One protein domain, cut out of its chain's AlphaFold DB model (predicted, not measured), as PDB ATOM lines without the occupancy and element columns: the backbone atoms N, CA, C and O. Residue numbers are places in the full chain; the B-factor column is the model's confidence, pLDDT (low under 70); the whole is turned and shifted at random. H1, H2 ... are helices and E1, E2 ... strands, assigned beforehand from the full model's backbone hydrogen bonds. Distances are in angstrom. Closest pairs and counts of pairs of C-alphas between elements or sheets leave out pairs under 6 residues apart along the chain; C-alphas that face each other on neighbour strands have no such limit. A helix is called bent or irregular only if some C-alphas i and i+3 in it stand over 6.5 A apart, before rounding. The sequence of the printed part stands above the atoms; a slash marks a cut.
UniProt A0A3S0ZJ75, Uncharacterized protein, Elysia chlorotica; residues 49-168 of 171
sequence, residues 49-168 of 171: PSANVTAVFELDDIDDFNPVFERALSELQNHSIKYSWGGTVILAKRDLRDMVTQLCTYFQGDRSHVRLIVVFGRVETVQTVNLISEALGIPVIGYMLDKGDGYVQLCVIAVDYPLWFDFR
ATOM      1  N   PRO A  49       0.840 -53.489 -48.713       77.06
ATOM      2  CA  PRO A  49       1.603 -52.248 -48.753       77.06
ATOM      3  C   PRO A  49       1.611 -51.586 -47.369       77.06
ATOM      4  O   PRO A  49       0.590 -51.576 -46.671       77.06
ATOM      5  N   SER A  50       2.765 -51.062 -46.957       81.62
ATOM      6  CA  SER A  50       2.903 -50.321 -45.706       81.62
ATOM      7  C   SER A  50       2.377 -48.893 -45.870       81.62
ATOM      8  O   SER A  50       2.545 -48.254 -46.910       81.62
ATOM      9  N   ALA A  51       1.711 -48.399 -44.835       80.19
ATOM     10  CA  ALA A  51       1.228 -47.030 -44.728       80.19
ATOM     11  C   ALA A  51       1.530 -46.522 -43.320       80.19
ATOM     12  O   ALA A  51       1.351 -47.266 -42.363       80.19
ATOM     13  N   ASN A  52       1.983 -45.282 -43.176       84.25
ATOM     14  CA  ASN A  52       2.339 -44.703 -41.887       84.25
ATOM     15  C   ASN A  52       1.470 -43.470 -41.598       84.25
ATOM     16  O   ASN A  52       1.261 -42.628 -42.481       84.25
ATOM     17  N   VAL A  53       0.964 -43.374 -40.368       85.62
ATOM     18  CA  VAL A  53       0.291 -42.180 -39.842       85.62
ATOM     19  C   VAL A  53       1.248 -41.486 -38.884       85.62
ATOM     20  O   VAL A  53       1.698 -42.074 -37.904       85.62
ATOM     21  N   THR A  54       1.567 -40.227 -39.159       89.44
ATOM     22  CA  THR A  54       2.433 -39.438 -38.279       89.44
ATOM     23  C   THR A  54       1.577 -38.569 -37.368       89.44
ATOM     24  O   THR A  54       0.817 -37.747 -37.864       89.44
ATOM     25  N   ALA A  55       1.690 -38.732 -36.056       89.50
ATOM     26  CA  ALA A  55       1.092 -37.833 -35.082       89.50
ATOM     27  C   ALA A  55       2.109 -36.772 -34.649       89.50
ATOM     28  O   ALA A  55       3.264 -37.087 -34.369       89.50
ATOM     29  N   VAL A  56       1.682 -35.517 -34.582       90.75
ATOM     30  CA  VAL A  56       2.462 -34.400 -34.054       90.75
ATOM     31  C   VAL A  56       1.760 -33.899 -32.799       90.75
ATOM     32  O   VAL A  56       0.611 -33.463 -32.880       90.75
ATOM     33  N   PHE A  57       2.445 -33.966 -31.662       90.00
ATOM     34  CA  PHE A  57       1.945 -33.503 -30.367       90.00
ATOM     35  C   PHE A  57       2.849 -32.419 -29.817       90.00
ATOM     36  O   PHE A  57       4.069 -32.528 -29.931       90.00
ATOM     37  N   GLU A  58       2.284 -31.408 -29.170       86.75
ATOM     38  CA  GLU A  58       3.098 -30.558 -28.307       86.75
ATOM     39  C   GLU A  58       3.566 -31.325 -27.071       86.75
ATOM     40  O   GLU A  58       2.926 -32.273 -26.617       86.75
ATOM     41  N   LEU A  59       4.724 -30.922 -26.544       85.38
ATOM     42  CA  LEU A  59       5.353 -31.611 -25.416       85.38
ATOM     43  C   LEU A  59       4.449 -31.665 -24.179       85.38
ATOM     44  O   LEU A  59       4.480 -32.656 -23.460       85.38
ATOM     45  N   ASP A  60       3.655 -30.620 -23.954       83.69
ATOM     46  CA  ASP A  60       2.792 -30.505 -22.777       83.69
ATOM     47  C   ASP A  60       1.538 -31.397 -22.879       83.69
ATOM     48  O   ASP A  60       0.920 -31.699 -21.863       83.69
ATOM     49  N   ASP A  61       1.199 -31.859 -24.086       81.50
ATOM     50  CA  ASP A  61      -0.060 -32.545 -24.395       81.50
ATOM     51  C   ASP A  61       0.127 -34.033 -24.745       81.50
ATOM     52  O   ASP A  61      -0.841 -34.779 -24.922       81.50
ATOM     53  N   ILE A  62       1.376 -34.497 -24.876       85.62
ATOM     54  CA  ILE A  62       1.668 -35.868 -25.316       85.62
ATOM     55  C   ILE A  62       1.044 -36.921 -24.395       85.62
ATOM     56  O   ILE A  62       0.524 -37.922 -24.890       85.62
ATOM     57  N   ASP A  63       1.064 -36.704 -23.081       83.94
ATOM     58  CA  ASP A  63       0.584 -37.688 -22.107       83.94
ATOM     59  C   ASP A  63      -0.931 -37.924 -22.224       83.94
ATOM     60  O   ASP A  63      -1.403 -39.042 -21.999       83.94
ATOM     61  N   ASP A  64      -1.681 -36.912 -22.665       79.00
ATOM     62  CA  ASP A  64      -3.128 -36.995 -22.853       79.00
ATOM     63  C   ASP A  64      -3.506 -37.642 -24.194       79.00
ATOM     64  O   ASP A  64      -4.455 -38.431 -24.269       79.00
ATOM     65  N   PHE A  65      -2.769 -37.340 -25.269       81.56
ATOM     66  CA  PHE A  65      -3.161 -37.744 -26.625       81.56
ATOM     67  C   PHE A  65      -2.430 -38.972 -27.168       81.56
ATOM     68  O   PHE A  65      -3.003 -39.705 -27.979       81.56
ATOM     69  N   ASN A  66      -1.207 -39.259 -26.715       85.94
ATOM     70  CA  ASN A  66      -0.457 -40.418 -27.194       85.94
ATOM     71  C   ASN A  66      -1.168 -41.758 -26.907       85.94
ATOM     72  O   ASN A  66      -1.289 -42.566 -27.831       85.94
ATOM     73  N   PRO A  67      -1.742 -42.002 -25.708       84.25
ATOM     74  CA  PRO A  67      -2.499 -43.232 -25.459       84.25
ATOM     75  C   PRO A  67      -3.714 -43.388 -26.386       84.25
ATOM     76  O   PRO A  67      -4.068 -44.503 -26.777       84.25
ATOM     77  N   VAL A  68      -4.353 -42.272 -26.753       79.50
ATOM     78  CA  VAL A  68      -5.498 -42.252 -27.676       79.50
ATOM     79  C   VAL A  68      -5.041 -42.598 -29.095       79.50
ATOM     80  O   VAL A  68      -5.679 -43.419 -29.759       79.50
ATOM     81  N   PHE A  69      -3.915 -42.033 -29.537       83.94
ATOM     82  CA  PHE A  69      -3.310 -42.328 -30.834       83.94
ATOM     83  C   PHE A  69      -2.898 -43.792 -30.980       83.94
ATOM     84  O   PHE A  69      -3.320 -44.447 -31.934       83.94
ATOM     85  N   GLU A  70      -2.160 -44.331 -30.011       86.12
ATOM     86  CA  GLU A  70      -1.716 -45.730 -30.016       86.12
ATOM     87  C   GLU A  70      -2.899 -46.706 -30.049       86.12
ATOM     88  O   GLU A  70      -2.899 -47.694 -30.792       86.12
ATOM     89  N   ARG A  71      -3.969 -46.404 -29.302       81.81
ATOM     90  CA  ARG A  71      -5.187 -47.216 -29.326       81.81
ATOM     91  C   ARG A  71      -5.841 -47.222 -30.706       81.81
ATOM     92  O   ARG A  71      -6.169 -48.294 -31.211       81.81
ATOM     93  N   ALA A  72      -6.019 -46.058 -31.326       78.12
ATOM     94  CA  ALA A  72      -6.629 -45.985 -32.652       78.12
ATOM     95  C   ALA A  72      -5.751 -46.610 -33.740       78.12
ATOM     96  O   ALA A  72      -6.277 -47.238 -34.659       78.12
ATOM     97  N   LEU A  73      -4.425 -46.486 -33.634       84.31
ATOM     98  CA  LEU A  73      -3.492 -47.153 -34.536       84.31
ATOM     99  C   LEU A  73      -3.608 -48.677 -34.425       84.31
ATOM    100  O   LEU A  73      -3.691 -49.357 -35.448       84.31
ATOM    101  N   SER A  74      -3.672 -49.211 -33.203       83.56
ATOM    102  CA  SER A  74      -3.892 -50.641 -32.957       83.56
ATOM    103  C   SER A  74      -5.228 -51.114 -33.541       83.56
ATOM    104  O   SER A  74      -5.294 -52.131 -34.236       83.56
ATOM    105  N   GLU A  75      -6.302 -50.343 -33.356       78.56
ATOM    106  CA  GLU A  75      -7.598 -50.638 -33.974       78.56
ATOM    107  C   GLU A  75      -7.514 -50.622 -35.511       78.56
ATOM    108  O   GLU A  75      -8.018 -51.544 -36.159       78.56
ATOM    109  N   LEU A  76      -6.820 -49.648 -36.105       78.69
ATOM    110  CA  LEU A  76      -6.601 -49.553 -37.550       78.69
ATOM    111  C   LEU A  76      -5.802 -50.752 -38.089       78.69
ATOM    112  O   LEU A  76      -6.159 -51.319 -39.122       78.69
ATOM    113  N   GLN A  77      -4.755 -51.181 -37.380       82.44
ATOM    114  CA  GLN A  77      -3.957 -52.363 -37.726       82.44
ATOM    115  C   GLN A  77      -4.791 -53.649 -37.696       82.44
ATOM    116  O   GLN A  77      -4.673 -54.478 -38.602       82.44
ATOM    117  N   ASN A  78      -5.656 -53.792 -36.689       78.75
ATOM    118  CA  ASN A  78      -6.484 -54.983 -36.499       78.75
ATOM    119  C   ASN A  78      -7.611 -55.098 -37.535       78.75
ATOM    120  O   ASN A  78      -7.967 -56.209 -37.928       78.75
ATOM    121  N   HIS A  79      -8.156 -53.972 -38.003       75.50
ATOM    122  CA  HIS A  79      -9.300 -53.964 -38.922       75.50
ATOM    123  C   HIS A  79      -8.922 -53.715 -40.388       75.50
ATOM    124  O   HIS A  79      -9.734 -53.967 -41.281       75.50
ATOM    125  N   SER A  80      -7.713 -53.224 -40.683       73.38
ATOM    126  CA  SER A  80      -7.339 -52.941 -42.067       73.38
ATOM    127  C   SER A  80      -7.017 -54.211 -42.846       73.38
ATOM    128  O   SER A  80      -6.118 -54.972 -42.504       73.38
ATOM    129  N   ILE A  81      -7.703 -54.402 -43.969       73.81
ATOM    130  CA  ILE A  81      -7.460 -55.525 -44.886       73.81
ATOM    131  C   ILE A  81      -6.504 -55.108 -46.024       73.81
ATOM    132  O   ILE A  81      -5.808 -55.949 -46.588       73.81
ATOM    133  N   LYS A  82      -6.429 -53.803 -46.344       75.62
ATOM    134  CA  LYS A  82      -5.711 -53.260 -47.518       75.62
ATOM    135  C   LYS A  82      -4.250 -52.891 -47.231       75.62
ATOM    136  O   LYS A  82      -3.402 -53.123 -48.087       75.62
ATOM    137  N   TYR A  83      -3.950 -52.356 -46.049       74.44
ATOM    138  CA  TYR A  83      -2.619 -51.847 -45.701       74.44
ATOM    139  C   TYR A  83      -2.106 -52.453 -44.394       74.44
ATOM    140  O   TYR A  83      -2.891 -52.868 -43.540       74.44
ATOM    141  N   SER A  84      -0.782 -52.485 -44.238       83.31
ATOM    142  CA  SER A  84      -0.149 -52.614 -42.925       83.31
ATOM    143  C   SER A  84       0.131 -51.216 -42.393       83.31
ATOM    144  O   SER A  84       0.923 -50.486 -42.987       83.31
ATOM    145  N   TRP A  85      -0.520 -50.839 -41.296       83.06
ATOM    146  CA  TRP A  85      -0.395 -49.495 -40.738       83.06
ATOM    147  C   TRP A  85       0.727 -49.410 -39.708       83.06
ATOM    148  O   TRP A  85       0.776 -50.207 -38.777       83.06
ATOM    149  N   GLY A  86       1.618 -48.442 -39.876       85.62
ATOM    150  CA  GLY A  86       2.557 -47.969 -38.869       85.62
ATOM    151  C   GLY A  86       2.097 -46.631 -38.296       85.62
ATOM    152  O   GLY A  86       1.248 -45.952 -38.882       85.62
ATOM    153  N   GLY A  87       2.662 -46.276 -37.149       87.19
ATOM    154  CA  GLY A  87       2.496 -44.963 -36.551       87.19
ATOM    155  C   GLY A  87       3.842 -44.387 -36.161       87.19
ATOM    156  O   GLY A  87       4.781 -45.116 -35.836       87.19
ATOM    157  N   THR A  88       3.954 -43.069 -36.203       90.00
ATOM    158  CA  THR A  88       5.130 -42.364 -35.696       90.00
ATOM    159  C   THR A  88       4.691 -41.108 -34.980       90.00
ATOM    160  O   THR A  88       3.837 -40.382 -35.475       90.00
ATOM    161  N   VAL A  89       5.288 -40.848 -33.824       90.19
ATOM    162  CA  VAL A  89       4.998 -39.666 -33.018       90.19
ATOM    163  C   VAL A  89       6.162 -38.689 -33.115       90.19
ATOM    164  O   VAL A  89       7.320 -39.064 -32.937       90.19
ATOM    165  N   ILE A  90       5.846 -37.428 -33.385       90.38
ATOM    166  CA  ILE A  90       6.784 -36.310 -33.402       90.38
ATOM    167  C   ILE A  90       6.364 -35.322 -32.323       90.38
ATOM    168  O   ILE A  90       5.217 -34.888 -32.259       90.38
ATOM    169  N   LEU A  91       7.329 -34.939 -31.497       90.25
ATOM    170  CA  LEU A  91       7.146 -33.909 -30.486       90.25
ATOM    171  C   LEU A  91       7.407 -32.531 -31.091       90.25
ATOM    172  O   LEU A  91       8.542 -32.212 -31.440       90.25
ATOM    173  N   ALA A  92       6.363 -31.717 -31.196       85.88
ATOM    174  CA  ALA A  92       6.449 -30.313 -31.547       85.88
ATOM    175  C   ALA A  92       6.971 -29.509 -30.352       85.88
ATOM    176  O   ALA A  92       6.357 -29.435 -29.285       85.88
ATOM    177  N   LYS A  93       8.132 -28.883 -30.546       82.38
ATOM    178  CA  LYS A  93       8.659 -27.882 -29.619       82.38
ATOM    179  C   LYS A  93       7.965 -26.542 -29.852       82.38
ATOM    180  O   LYS A  93       7.567 -26.229 -30.969       82.38
ATOM    181  N   ARG A  94       7.912 -25.703 -28.810       77.56
ATOM    182  CA  ARG A  94       7.367 -24.338 -28.919       77.56
ATOM    183  C   ARG A  94       8.164 -23.439 -29.872       77.56
ATOM    184  O   ARG A  94       7.601 -22.493 -30.413       77.56
ATOM    185  N   ASP A  95       9.456 -23.712 -30.051       86.31
ATOM    186  CA  ASP A  95      10.282 -23.008 -31.031       86.31
ATOM    187  C   ASP A  95       9.962 -23.497 -32.453       86.31
ATOM    188  O   ASP A  95      10.170 -24.664 -32.798       86.31
ATOM    189  N   LEU A  96       9.451 -22.583 -33.284       80.38
ATOM    190  CA  LEU A  96       9.012 -22.894 -34.645       80.38
ATOM    191  C   LEU A  96      10.162 -23.364 -35.542       80.38
ATOM    192  O   LEU A  96       9.958 -24.234 -36.386       80.38
ATOM    193  N   ARG A  97      11.371 -22.810 -35.381       86.06
ATOM    194  CA  ARG A  97      12.521 -23.172 -36.219       86.06
ATOM    195  C   ARG A  97      12.944 -24.610 -35.947       86.06
ATOM    196  O   ARG A  97      13.188 -25.363 -36.894       86.06
ATOM    197  N   ASP A  98      13.017 -24.988 -34.677       85.81
ATOM    198  CA  ASP A  98      13.310 -26.356 -34.267       85.81
ATOM    199  C   ASP A  98      12.246 -27.328 -34.790       85.81
ATOM    200  O   ASP A  98      12.591 -28.368 -35.354       85.81
ATOM    201  N   MET A  99      10.964 -26.971 -34.666       85.81
ATOM    202  CA  MET A  99       9.854 -27.795 -35.147       85.81
ATOM    203  C   MET A  99       9.912 -28.007 -36.667       85.81
ATOM    204  O   MET A  99       9.827 -29.145 -37.132       85.81
ATOM    205  N   VAL A 100      10.116 -26.938 -37.445       86.75
ATOM    206  CA  VAL A 100      10.290 -27.026 -38.906       86.75
ATOM    207  C   VAL A 100      11.474 -27.933 -39.243       86.75
ATOM    208  O   VAL A 100      11.347 -28.828 -40.075       86.75
ATOM    209  N   THR A 101      12.609 -27.754 -38.563       88.00
ATOM    210  CA  THR A 101      13.820 -28.559 -38.795       88.00
ATOM    211  C   THR A 101      13.567 -30.043 -38.523       88.00
ATOM    212  O   THR A 101      13.959 -30.895 -39.324       88.00
ATOM    213  N   GLN A 102      12.878 -30.365 -37.428       85.75
ATOM    214  CA  GLN A 102      12.552 -31.738 -37.047       85.75
ATOM    215  C   GLN A 102      11.596 -32.400 -38.044       85.75
ATOM    216  O   GLN A 102      11.866 -33.515 -38.495       85.75
ATOM    217  N   LEU A 103      10.529 -31.701 -38.444       85.25
ATOM    218  CA  LEU A 103       9.574 -32.184 -39.445       85.25
ATOM    219  C   LEU A 103      10.257 -32.408 -40.797       85.25
ATOM    220  O   LEU A 103      10.114 -33.474 -41.392       85.25
ATOM    221  N   CYS A 104      11.063 -31.452 -41.265       85.12
ATOM    222  CA  CYS A 104      11.810 -31.601 -42.512       85.12
ATOM    223  C   CYS A 104      12.794 -32.777 -42.465       85.12
ATOM    224  O   CYS A 104      12.866 -33.537 -43.429       85.12
ATOM    225  N   THR A 105      13.520 -32.954 -41.357       85.38
ATOM    226  CA  THR A 105      14.462 -34.073 -41.182       85.38
ATOM    227  C   THR A 105      13.732 -35.415 -41.227       85.38
ATOM    228  O   THR A 105      14.166 -36.335 -41.919       85.38
ATOM    229  N   TYR A 106      12.585 -35.512 -40.554       84.50
ATOM    230  CA  TYR A 106      11.744 -36.704 -40.583       84.50
ATOM    231  C   TYR A 106      11.248 -37.027 -42.000       84.50
ATOM    232  O   TYR A 106      11.434 -38.142 -42.491       84.50
ATOM    233  N   PHE A 107      10.697 -36.036 -42.709       81.19
ATOM    234  CA  PHE A 107      10.194 -36.246 -44.068       81.19
ATOM    235  C   PHE A 107      11.292 -36.531 -45.095       81.19
ATOM    236  O   PHE A 107      11.014 -37.162 -46.109       81.19
ATOM    237  N   GLN A 108      12.534 -36.099 -44.868       77.75
ATOM    238  CA  GLN A 108      13.659 -36.500 -45.719       77.75
ATOM    239  C   GLN A 108      14.001 -37.988 -45.559       77.75
ATOM    240  O   GLN A 108      14.381 -38.621 -46.542       77.75
ATOM    241  N   GLY A 109      13.849 -38.541 -44.352       68.56
ATOM    242  CA  GLY A 109      14.167 -39.938 -44.056       68.56
ATOM    243  C   GLY A 109      13.099 -40.946 -44.488       68.56
ATOM    244  O   GLY A 109      13.459 -42.049 -44.885       68.56
ATOM    245  N   ASP A 110      11.808 -40.583 -44.429       63.69
ATOM    246  CA  ASP A 110      10.708 -41.570 -44.523       63.69
ATOM    247  C   ASP A 110       9.513 -41.139 -45.403       63.69
ATOM    248  O   ASP A 110       8.370 -41.577 -45.244       63.69
ATOM    249  N   ARG A 111       9.754 -40.256 -46.380       60.25
ATOM    250  CA  ARG A 111       8.703 -39.657 -47.227       60.25
ATOM    251  C   ARG A 111       7.812 -40.660 -47.967       60.25
ATOM    252  O   ARG A 111       6.671 -40.333 -48.270       60.25
ATOM    253  N   SER A 112       8.315 -41.852 -48.293       59.12
ATOM    254  CA  SER A 112       7.584 -42.839 -49.102       59.12
ATOM    255  C   SER A 112       6.468 -43.565 -48.347       59.12
ATOM    256  O   SER A 112       5.630 -44.198 -48.989       59.12
ATOM    257  N   HIS A 113       6.439 -43.486 -47.013       67.50
ATOM    258  CA  HIS A 113       5.480 -44.235 -46.196       67.50
ATOM    259  C   HIS A 113       4.458 -43.353 -45.481       67.50
ATOM    260  O   HIS A 113       3.401 -43.859 -45.103       67.50
ATOM    261  N   VAL A 114       4.717 -42.052 -45.325       73.25
ATOM    262  CA  VAL A 114       3.773 -41.139 -44.668       73.25
ATOM    263  C   VAL A 114       2.554 -40.918 -45.564       73.25
ATOM    264  O   VAL A 114       2.639 -40.303 -46.624       73.25
ATOM    265  N   ARG A 115       1.400 -41.426 -45.127       74.69
ATOM    266  CA  ARG A 115       0.117 -41.262 -45.828       74.69
ATOM    267  C   ARG A 115      -0.727 -40.139 -45.250       74.69
ATOM    268  O   ARG A 115      -1.544 -39.579 -45.969       74.69
ATOM    269  N   LEU A 116      -0.555 -39.840 -43.968       79.12
ATOM    270  CA  LEU A 116      -1.369 -38.877 -43.246       79.12
ATOM    271  C   LEU A 116      -0.576 -38.311 -42.074       79.12
ATOM    272  O   LEU A 116       0.136 -39.055 -41.394       79.12
ATOM    273  N   ILE A 117      -0.760 -37.022 -41.811       84.25
ATOM    274  CA  ILE A 117      -0.278 -36.379 -40.593       84.25
ATOM    275  C   ILE A 117      -1.482 -35.951 -39.757       84.25
ATOM    276  O   ILE A 117      -2.405 -35.319 -40.264       84.25
ATOM    277  N   VAL A 118      -1.475 -36.286 -38.474       85.69
ATOM    278  CA  VAL A 118      -2.452 -35.816 -37.494       85.69
ATOM    279  C   VAL A 118      -1.719 -34.911 -36.514       85.69
ATOM    280  O   VAL A 118      -0.647 -35.263 -36.042       85.69
ATOM    281  N   VAL A 119      -2.256 -33.734 -36.222       86.62
ATOM    282  CA  VAL A 119      -1.607 -32.734 -35.369       86.62
ATOM    283  C   VAL A 119      -2.546 -32.382 -34.238       86.62
ATOM    284  O   VAL A 119      -3.674 -31.983 -34.502       86.62
ATOM    285  N   PHE A 120      -2.077 -32.474 -33.000       84.12
ATOM    286  CA  PHE A 120      -2.770 -31.938 -31.834       84.12
ATOM    287  C   PHE A 120      -1.843 -30.920 -31.187       84.12
ATOM    288  O   PHE A 120      -0.721 -31.244 -30.799       84.12
ATOM    289  N   GLY A 121      -2.285 -29.672 -31.136       82.88
ATOM    290  CA  GLY A 121      -1.442 -28.593 -30.650       82.88
ATOM    291  C   GLY A 121      -2.097 -27.235 -30.803       82.88
ATOM    292  O   GLY A 121      -3.287 -27.115 -31.104       82.88
ATOM    293  N   ARG A 122      -1.301 -26.190 -30.620       83.56
ATOM    294  CA  ARG A 122      -1.747 -24.810 -30.776       83.56
ATOM    295  C   ARG A 122      -1.964 -24.466 -32.245       83.56
ATOM    296  O   ARG A 122      -1.554 -25.196 -33.155       83.56
ATOM    297  N   VAL A 123      -2.628 -23.339 -32.487       83.06
ATOM    298  CA  VAL A 123      -2.963 -22.881 -33.844       83.06
ATOM    299  C   VAL A 123      -1.699 -22.766 -34.701       83.06
ATOM    300  O   VAL A 123      -1.691 -23.207 -35.850       83.06
ATOM    301  N   GLU A 124      -0.615 -22.244 -34.129       85.06
ATOM    302  CA  GLU A 124       0.673 -22.056 -34.796       85.06
ATOM    303  C   GLU A 124       1.312 -23.393 -35.189       85.06
ATOM    304  O   GLU A 124       1.862 -23.522 -36.288       85.06
ATOM    305  N   THR A 125       1.201 -24.406 -34.327       87.50
ATOM    306  CA  THR A 125       1.709 -25.761 -34.576       87.50
ATOM    307  C   THR A 125       0.967 -26.404 -35.740       87.50
ATOM    308  O   THR A 125       1.590 -26.845 -36.707       87.50
ATOM    309  N   VAL A 126      -0.370 -26.372 -35.709       85.00
ATOM    310  CA  VAL A 126      -1.210 -26.909 -36.792       85.00
ATOM    311  C   VAL A 126      -0.929 -26.196 -38.116       85.00
ATOM    312  O   VAL A 126      -0.731 -26.857 -39.134       85.00
ATOM    313  N   GLN A 127      -0.855 -24.862 -38.115       84.62
ATOM    314  CA  GLN A 127      -0.573 -24.081 -39.323       84.62
ATOM    315  C   GLN A 127       0.810 -24.377 -39.902       84.62
ATOM    316  O   GLN A 127       0.951 -24.519 -41.116       84.62
ATOM    317  N   THR A 128       1.828 -24.508 -39.050       87.56
ATOM    318  CA  THR A 128       3.190 -24.784 -39.513       87.56
ATOM    319  C   THR A 128       3.300 -26.178 -40.120       87.56
ATOM    320  O   THR A 128       3.867 -26.332 -41.202       87.56
ATOM    321  N   VAL A 129       2.716 -27.193 -39.471       87.50
ATOM    322  CA  VAL A 129       2.678 -28.552 -40.032       87.50
ATOM    323  C   VAL A 129       1.909 -28.559 -41.351       87.50
ATOM    324  O   VAL A 129       2.361 -29.190 -42.306       87.50
ATOM    325  N   ASN A 130       0.797 -27.824 -41.438       83.62
ATOM    326  CA  ASN A 130       0.016 -27.708 -42.665       83.62
ATOM    327  C   ASN A 130       0.840 -27.129 -43.827       83.62
ATOM    328  O   ASN A 130       0.913 -27.754 -44.879       83.62
ATOM    329  N   LEU A 131       1.529 -26.002 -43.613       83.69
ATOM    330  CA  LEU A 131       2.368 -25.362 -44.637       83.69
ATOM    331  C   LEU A 131       3.480 -26.286 -45.150       83.69
ATOM    332  O   LEU A 131       3.735 -26.352 -46.351       83.69
ATOM    333  N   ILE A 132       4.144 -27.014 -44.245       85.06
ATOM    334  CA  ILE A 132       5.191 -27.963 -44.638       85.06
ATOM    335  C   ILE A 132       4.578 -29.096 -45.458       85.06
ATOM    336  O   ILE A 132       5.102 -29.434 -46.514       85.06
ATOM    337  N   SER A 133       3.478 -29.673 -44.980       82.62
ATOM    338  CA  SER A 133       2.870 -30.870 -45.566       82.62
ATOM    339  C   SER A 133       2.221 -30.604 -46.920       82.62
ATOM    340  O   SER A 133       2.293 -31.461 -47.799       82.62
ATOM    341  N   GLU A 134       1.673 -29.403 -47.121       79.69
ATOM    342  CA  GLU A 134       1.156 -28.932 -48.408       79.69
ATOM    343  C   GLU A 134       2.247 -28.976 -49.484       79.69
ATOM    344  O   GLU A 134       2.045 -29.555 -50.550       79.69
ATOM    345  N   ALA A 135       3.452 -28.491 -49.167       78.75
ATOM    346  CA  ALA A 135       4.595 -28.572 -50.075       78.75
ATOM    347  C   ALA A 135       5.024 -30.021 -50.389       78.75
ATOM    348  O   ALA A 135       5.755 -30.251 -51.354       78.75
ATOM    349  N   LEU A 136       4.604 -31.000 -49.576       78.44
ATOM    350  CA  LEU A 136       4.917 -32.421 -49.759       78.44
ATOM    351  C   LEU A 136       3.755 -33.217 -50.365       78.44
ATOM    352  O   LEU A 136       3.927 -34.406 -50.630       78.44
ATOM    353  N   GLY A 137       2.585 -32.597 -50.561       74.88
ATOM    354  CA  GLY A 137       1.362 -33.290 -50.967       74.88
ATOM    355  C   GLY A 137       0.862 -34.306 -49.933       74.88
ATOM    356  O   GLY A 137       0.206 -35.278 -50.306       74.88
ATOM    357  N   ILE A 138       1.196 -34.122 -48.650       78.12
ATOM    358  CA  ILE A 138       0.761 -35.009 -47.564       78.12
ATOM    359  C   ILE A 138      -0.456 -34.373 -46.880       78.12
ATOM    360  O   ILE A 138      -0.365 -33.231 -46.429       78.12
ATOM    361  N   PRO A 139      -1.586 -35.089 -46.758       75.81
ATOM    362  CA  PRO A 139      -2.751 -34.554 -46.070       75.81
ATOM    363  C   PRO A 139      -2.480 -34.414 -44.568       75.81
ATOM    364  O   PRO A 139      -1.863 -35.283 -43.943       75.81
ATOM    365  N   VAL A 140      -2.989 -33.326 -43.988       79.38
ATOM    366  CA  VAL A 140      -2.901 -33.016 -42.556       79.38
ATOM    367  C   VAL A 140      -4.290 -33.032 -41.947       79.38
ATOM    368  O   VAL A 140      -5.267 -32.695 -42.600       79.38
ATOM    369  N   ILE A 141      -4.404 -33.427 -40.687       80.00
ATOM    370  CA  ILE A 141      -5.628 -33.301 -39.903       80.00
ATOM    371  C   ILE A 141      -5.255 -32.677 -38.563       80.00
ATOM    372  O   ILE A 141      -4.519 -33.274 -37.787       80.00
ATOM    373  N   GLY A 142      -5.732 -31.458 -38.310       78.50
ATOM    374  CA  GLY A 142      -5.401 -30.686 -37.114       78.50
ATOM    375  C   GLY A 142      -6.489 -30.710 -36.039       78.50
ATOM    376  O   GLY A 142      -7.681 -30.669 -36.338       78.50
ATOM    377  N   TYR A 143      -6.070 -30.711 -34.779       75.94
ATOM    378  CA  TYR A 143      -6.883 -30.487 -33.590       75.94
ATOM    379  C   TYR A 143      -6.242 -29.348 -32.790       75.94
ATOM    380  O   TYR A 143      -5.091 -29.457 -32.364       75.94
ATOM    381  N   MET A 144      -6.961 -28.231 -32.646       77.75
ATOM    382  CA  MET A 144      -6.435 -27.008 -32.036       77.75
ATOM    383  C   MET A 144      -6.833 -26.928 -30.561       77.75
ATOM    384  O   MET A 144      -8.022 -26.892 -30.256       77.75
ATOM    385  N   LEU A 145      -5.852 -26.861 -29.661       70.25
ATOM    386  CA  LEU A 145      -6.076 -26.926 -28.210       70.25
ATOM    387  C   LEU A 145      -6.408 -25.568 -27.567       70.25
ATOM    388  O   LEU A 145      -7.189 -25.506 -26.622       70.25
ATOM    389  N   ASP A 146      -5.900 -24.469 -28.129       67.50
ATOM    390  CA  ASP A 146      -5.961 -23.138 -27.497       67.50
ATOM    391  C   ASP A 146      -7.224 -22.322 -27.805       67.50
ATOM    392  O   ASP A 146      -7.446 -21.256 -27.221       67.50
ATOM    393  N   LYS A 147      -8.081 -22.774 -28.726       54.94
ATOM    394  CA  LYS A 147      -9.373 -22.112 -28.930       54.94
ATOM    395  C   LYS A 147     -10.331 -22.612 -27.858       54.94
ATOM    396  O   LYS A 147     -10.895 -23.691 -28.012       54.94
ATOM    397  N   GLY A 148     -10.516 -21.805 -26.814       42.06
ATOM    398  CA  GLY A 148     -11.292 -22.065 -25.590       42.06
ATOM    399  C   GLY A 148     -12.737 -22.586 -25.702       42.06
ATOM    400  O   GLY A 148     -13.389 -22.674 -24.669       42.06
ATOM    401  N   ASP A 149     -13.218 -23.001 -26.879       42.34
ATOM    402  CA  ASP A 149     -14.503 -23.691 -27.050       42.34
ATOM    403  C   ASP A 149     -14.375 -25.098 -27.686       42.34
ATOM    404  O   ASP A 149     -15.351 -25.624 -28.215       42.34
ATOM    405  N   GLY A 150     -13.195 -25.733 -27.671       42.19
ATOM    406  CA  GLY A 150     -13.050 -27.117 -28.156       42.19
ATOM    407  C   GLY A 150     -13.292 -27.270 -29.664       42.19
ATOM    408  O   GLY A 150     -13.928 -28.228 -30.109       42.19
ATOM    409  N   TYR A 151     -12.811 -26.312 -30.460       41.31
ATOM    410  CA  TYR A 151     -12.958 -26.362 -31.915       41.31
ATOM    411  C   TYR A 151     -12.036 -27.407 -32.536       41.31
ATOM    412  O   TYR A 151     -10.813 -27.372 -32.396       41.31
ATOM    413  N   VAL A 152     -12.637 -28.281 -33.335       45.28
ATOM    414  CA  VAL A 152     -11.920 -29.182 -34.230       45.28
ATOM    415  C   VAL A 152     -11.843 -28.527 -35.600       45.28
ATOM    416  O   VAL A 152     -12.855 -28.430 -36.295       45.28
ATOM    417  N   GLN A 153     -10.652 -28.089 -36.010       45.59
ATOM    418  CA  GLN A 153     -10.441 -27.578 -37.363       45.59
ATOM    419  C   GLN A 153      -9.872 -28.676 -38.263       45.59
ATOM    420  O   GLN A 153      -8.663 -28.879 -38.359       45.59
ATOM    421  N   LEU A 154     -10.766 -29.351 -38.981       41.53
ATOM    422  CA  LEU A 154     -10.388 -30.290 -40.029       41.53
ATOM    423  C   LEU A 154      -9.936 -29.519 -41.272       41.53
ATOM    424  O   LEU A 154     -10.749 -28.901 -41.960       41.53
ATOM    425  N   CYS A 155      -8.637 -29.576 -41.563       41.22
ATOM    426  CA  CYS A 155      -8.065 -29.076 -42.807       41.22
ATOM    427  C   CYS A 155      -7.699 -30.261 -43.704       41.22
ATOM    428  O   CYS A 155      -6.549 -30.666 -43.750       41.22
ATOM    429  N   VAL A 156      -8.670 -30.858 -44.399       43.16
ATOM    430  CA  VAL A 156      -8.350 -31.936 -45.348       43.16
ATOM    431  C   VAL A 156      -7.897 -31.288 -46.653       43.16
ATOM    432  O   VAL A 156      -8.723 -30.931 -47.492       43.16
ATOM    433  N   ILE A 157      -6.585 -31.124 -46.821       43.59
ATOM    434  CA  ILE A 157      -6.005 -30.733 -48.109       43.59
ATOM    435  C   ILE A 157      -5.760 -32.012 -48.909       43.59
ATOM    436  O   ILE A 157      -4.705 -32.638 -48.832       43.59
ATOM    437  N   ALA A 158      -6.784 -32.431 -49.654       38.47
ATOM    438  CA  ALA A 158      -6.552 -33.226 -50.851       38.47
ATOM    439  C   ALA A 158      -5.982 -32.267 -51.904       38.47
ATOM    440  O   ALA A 158      -6.458 -31.139 -51.995       38.47
ATOM    441  N   VAL A 159      -4.983 -32.717 -52.666       37.25
ATOM    442  CA  VAL A 159      -4.093 -31.929 -53.550       37.25
ATOM    443  C   VAL A 159      -4.811 -30.976 -54.533       37.25
ATOM    444  O   VAL A 159      -4.162 -30.115 -55.113       37.25
ATOM    445  N   ASP A 160      -6.139 -31.030 -54.655       30.81
ATOM    446  CA  ASP A 160      -6.918 -30.170 -55.547       30.81
ATOM    447  C   ASP A 160      -7.814 -29.115 -54.862       30.81
ATOM    448  O   ASP A 160      -8.131 -28.123 -55.511       30.81
ATOM    449  N   TYR A 161      -8.211 -29.247 -53.582       27.03
ATOM    450  CA  TYR A 161      -9.045 -28.236 -52.894       27.03
ATOM    451  C   TYR A 161      -8.912 -28.306 -51.359       27.03
ATOM    452  O   TYR A 161      -9.173 -29.367 -50.783       27.03
ATOM    453  N   PRO A 162      -8.609 -27.195 -50.656       36.69
ATOM    454  CA  PRO A 162      -8.711 -27.157 -49.202       36.69
ATOM    455  C   PRO A 162     -10.190 -27.208 -48.799       36.69
ATOM    456  O   PRO A 162     -10.943 -26.254 -49.002       36.69
ATOM    457  N   LEU A 163     -10.618 -28.334 -48.229       35.16
ATOM    458  CA  LEU A 163     -11.929 -28.446 -47.601       35.16
ATOM    459  C   LEU A 163     -11.793 -28.105 -46.118       35.16
ATOM    460  O   LEU A 163     -11.206 -28.855 -45.336       35.16
ATOM    461  N   TRP A 164     -12.349 -26.955 -45.753       40.94
ATOM    462  CA  TRP A 164     -12.486 -26.520 -44.371       40.94
ATOM    463  C   TRP A 164     -13.800 -27.062 -43.821       40.94
ATOM    464  O   TRP A 164     -14.869 -26.713 -44.325       40.94
ATOM    465  N   PHE A 165     -13.731 -27.900 -42.789       36.47
ATOM    466  CA  PHE A 165     -14.921 -28.289 -42.039       36.47
ATOM    467  C   PHE A 165     -14.855 -27.678 -40.645       36.47
ATOM    468  O   PHE A 165     -13.937 -27.964 -39.876       36.47
ATOM    469  N   ASP A 166     -15.837 -26.833 -40.340       35.00
ATOM    470  CA  ASP A 166     -16.048 -26.280 -39.008       35.00
ATOM    471  C   ASP A 166     -17.037 -27.187 -38.266       35.00
ATOM    472  O   ASP A 166     -18.219 -27.260 -38.614       35.00
ATOM    473  N   PHE A 167     -16.540 -27.941 -37.285       36.47
ATOM    474  CA  PHE A 167     -17.380 -28.743 -36.402       36.47
ATOM    475  C   PHE A 167     -17.476 -28.049 -35.047       36.47
ATOM    476  O   PHE A 167     -16.583 -28.157 -34.207       36.47
ATOM    477  N   ARG A 168     -18.606 -27.378 -34.810       30.92
ATOM    478  CA  ARG A 168     -19.015 -26.974 -33.463       30.92
ATOM    479  C   ARG A 168     -19.542 -28.195 -32.716       30.92
ATOM    480  O   ARG A 168     -20.630 -28.677 -33.029       30.92
TER     481      ARG A 168
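This is residues 49 to 168 of the 171 residues of an uncharacterized protein of Elysia chlorotica (UniProt A0A3S0ZJ75). A twisted sheet of four strands makes the core, with helices over both faces, H1 on one and H2 and H3 on the other. A hairpin, E5 and E6, extends beyond edge strand E4, with E5 beside E4. The printed part has 120 residues, with three named helices and six named strands in the order E1 H1 E2 H2 E3 H3 E4 E5 E6. The large sheet runs E2 E1 E3 E4, all parallel, E5 and E6 are antiparallel, and the class is mixed, helices and strands. The whole is compact, with a radius of gyration of the C-alphas of 14.0 A and spans of 38 by 32 by 30 A.

Find C-alpha 50 at (2.903, -50.321, -45.706); from there E1, residues 50 to 58, runs 26.3 A. H1, residues 62 to 79, runs 25.2 A and is irregular, but only just: C-alphas 64 and 67 are 6.8 A apart. Next come E2, residues 84 to 92, 25.9 A, and H2, residues 96 to 110, 21.2 A. E3 is residues 114 to 121, H3 residues 123 to 134, and E4 residues 140 to 144. E5, residues 152 to 158, and E6, residues 161 to 167, follow; E6 ends at C-alpha 167, (-17.380, -28.743, -36.402).

Look first between E1 and E2: N 55 and O 88 are within hydrogen-bond range at 2.8 A. E1 and E3 have N 56 and O 118 at 2.8 A, and E3 and E4 have N 143 and O 119 at 2.7 A. H1 lies over E1 along the strands, at a height over the sheet of 8.9 A. On the opposite face, H2 and H3 each have a height of 8.5 A. They touch at Val 100 and Thr 128, closest C-alphas 7.5 A, running the same way at a shallow tilt of 34.9 degrees, only just short of steep. E1, H1, E2 and E3, H3, E4 are strand-helix-strand units, parallel neighbours joined through a helix; E2, H2, E3 is a split one, with E1 between its strands. The three crossovers are right-handed. The closest C-alphas of E4 and E5 are those of Tyr 143 and Val 152, 5.2 A apart. In the hairpin of E5 and E6, N 161 and O 158 are 3.0 A apart. Every O i to N i+4 pair is within hydrogen-bond range in H2 and H3, and 12 of 14 in H1.

The two C-alphas farthest apart, those of Pro 49 and Gly 148, are 40.2 A apart. The printed part has no cut and no long link. Look at the B-factor column: pLDDT is under 70 at residues 109 to 113 and 146 to 168.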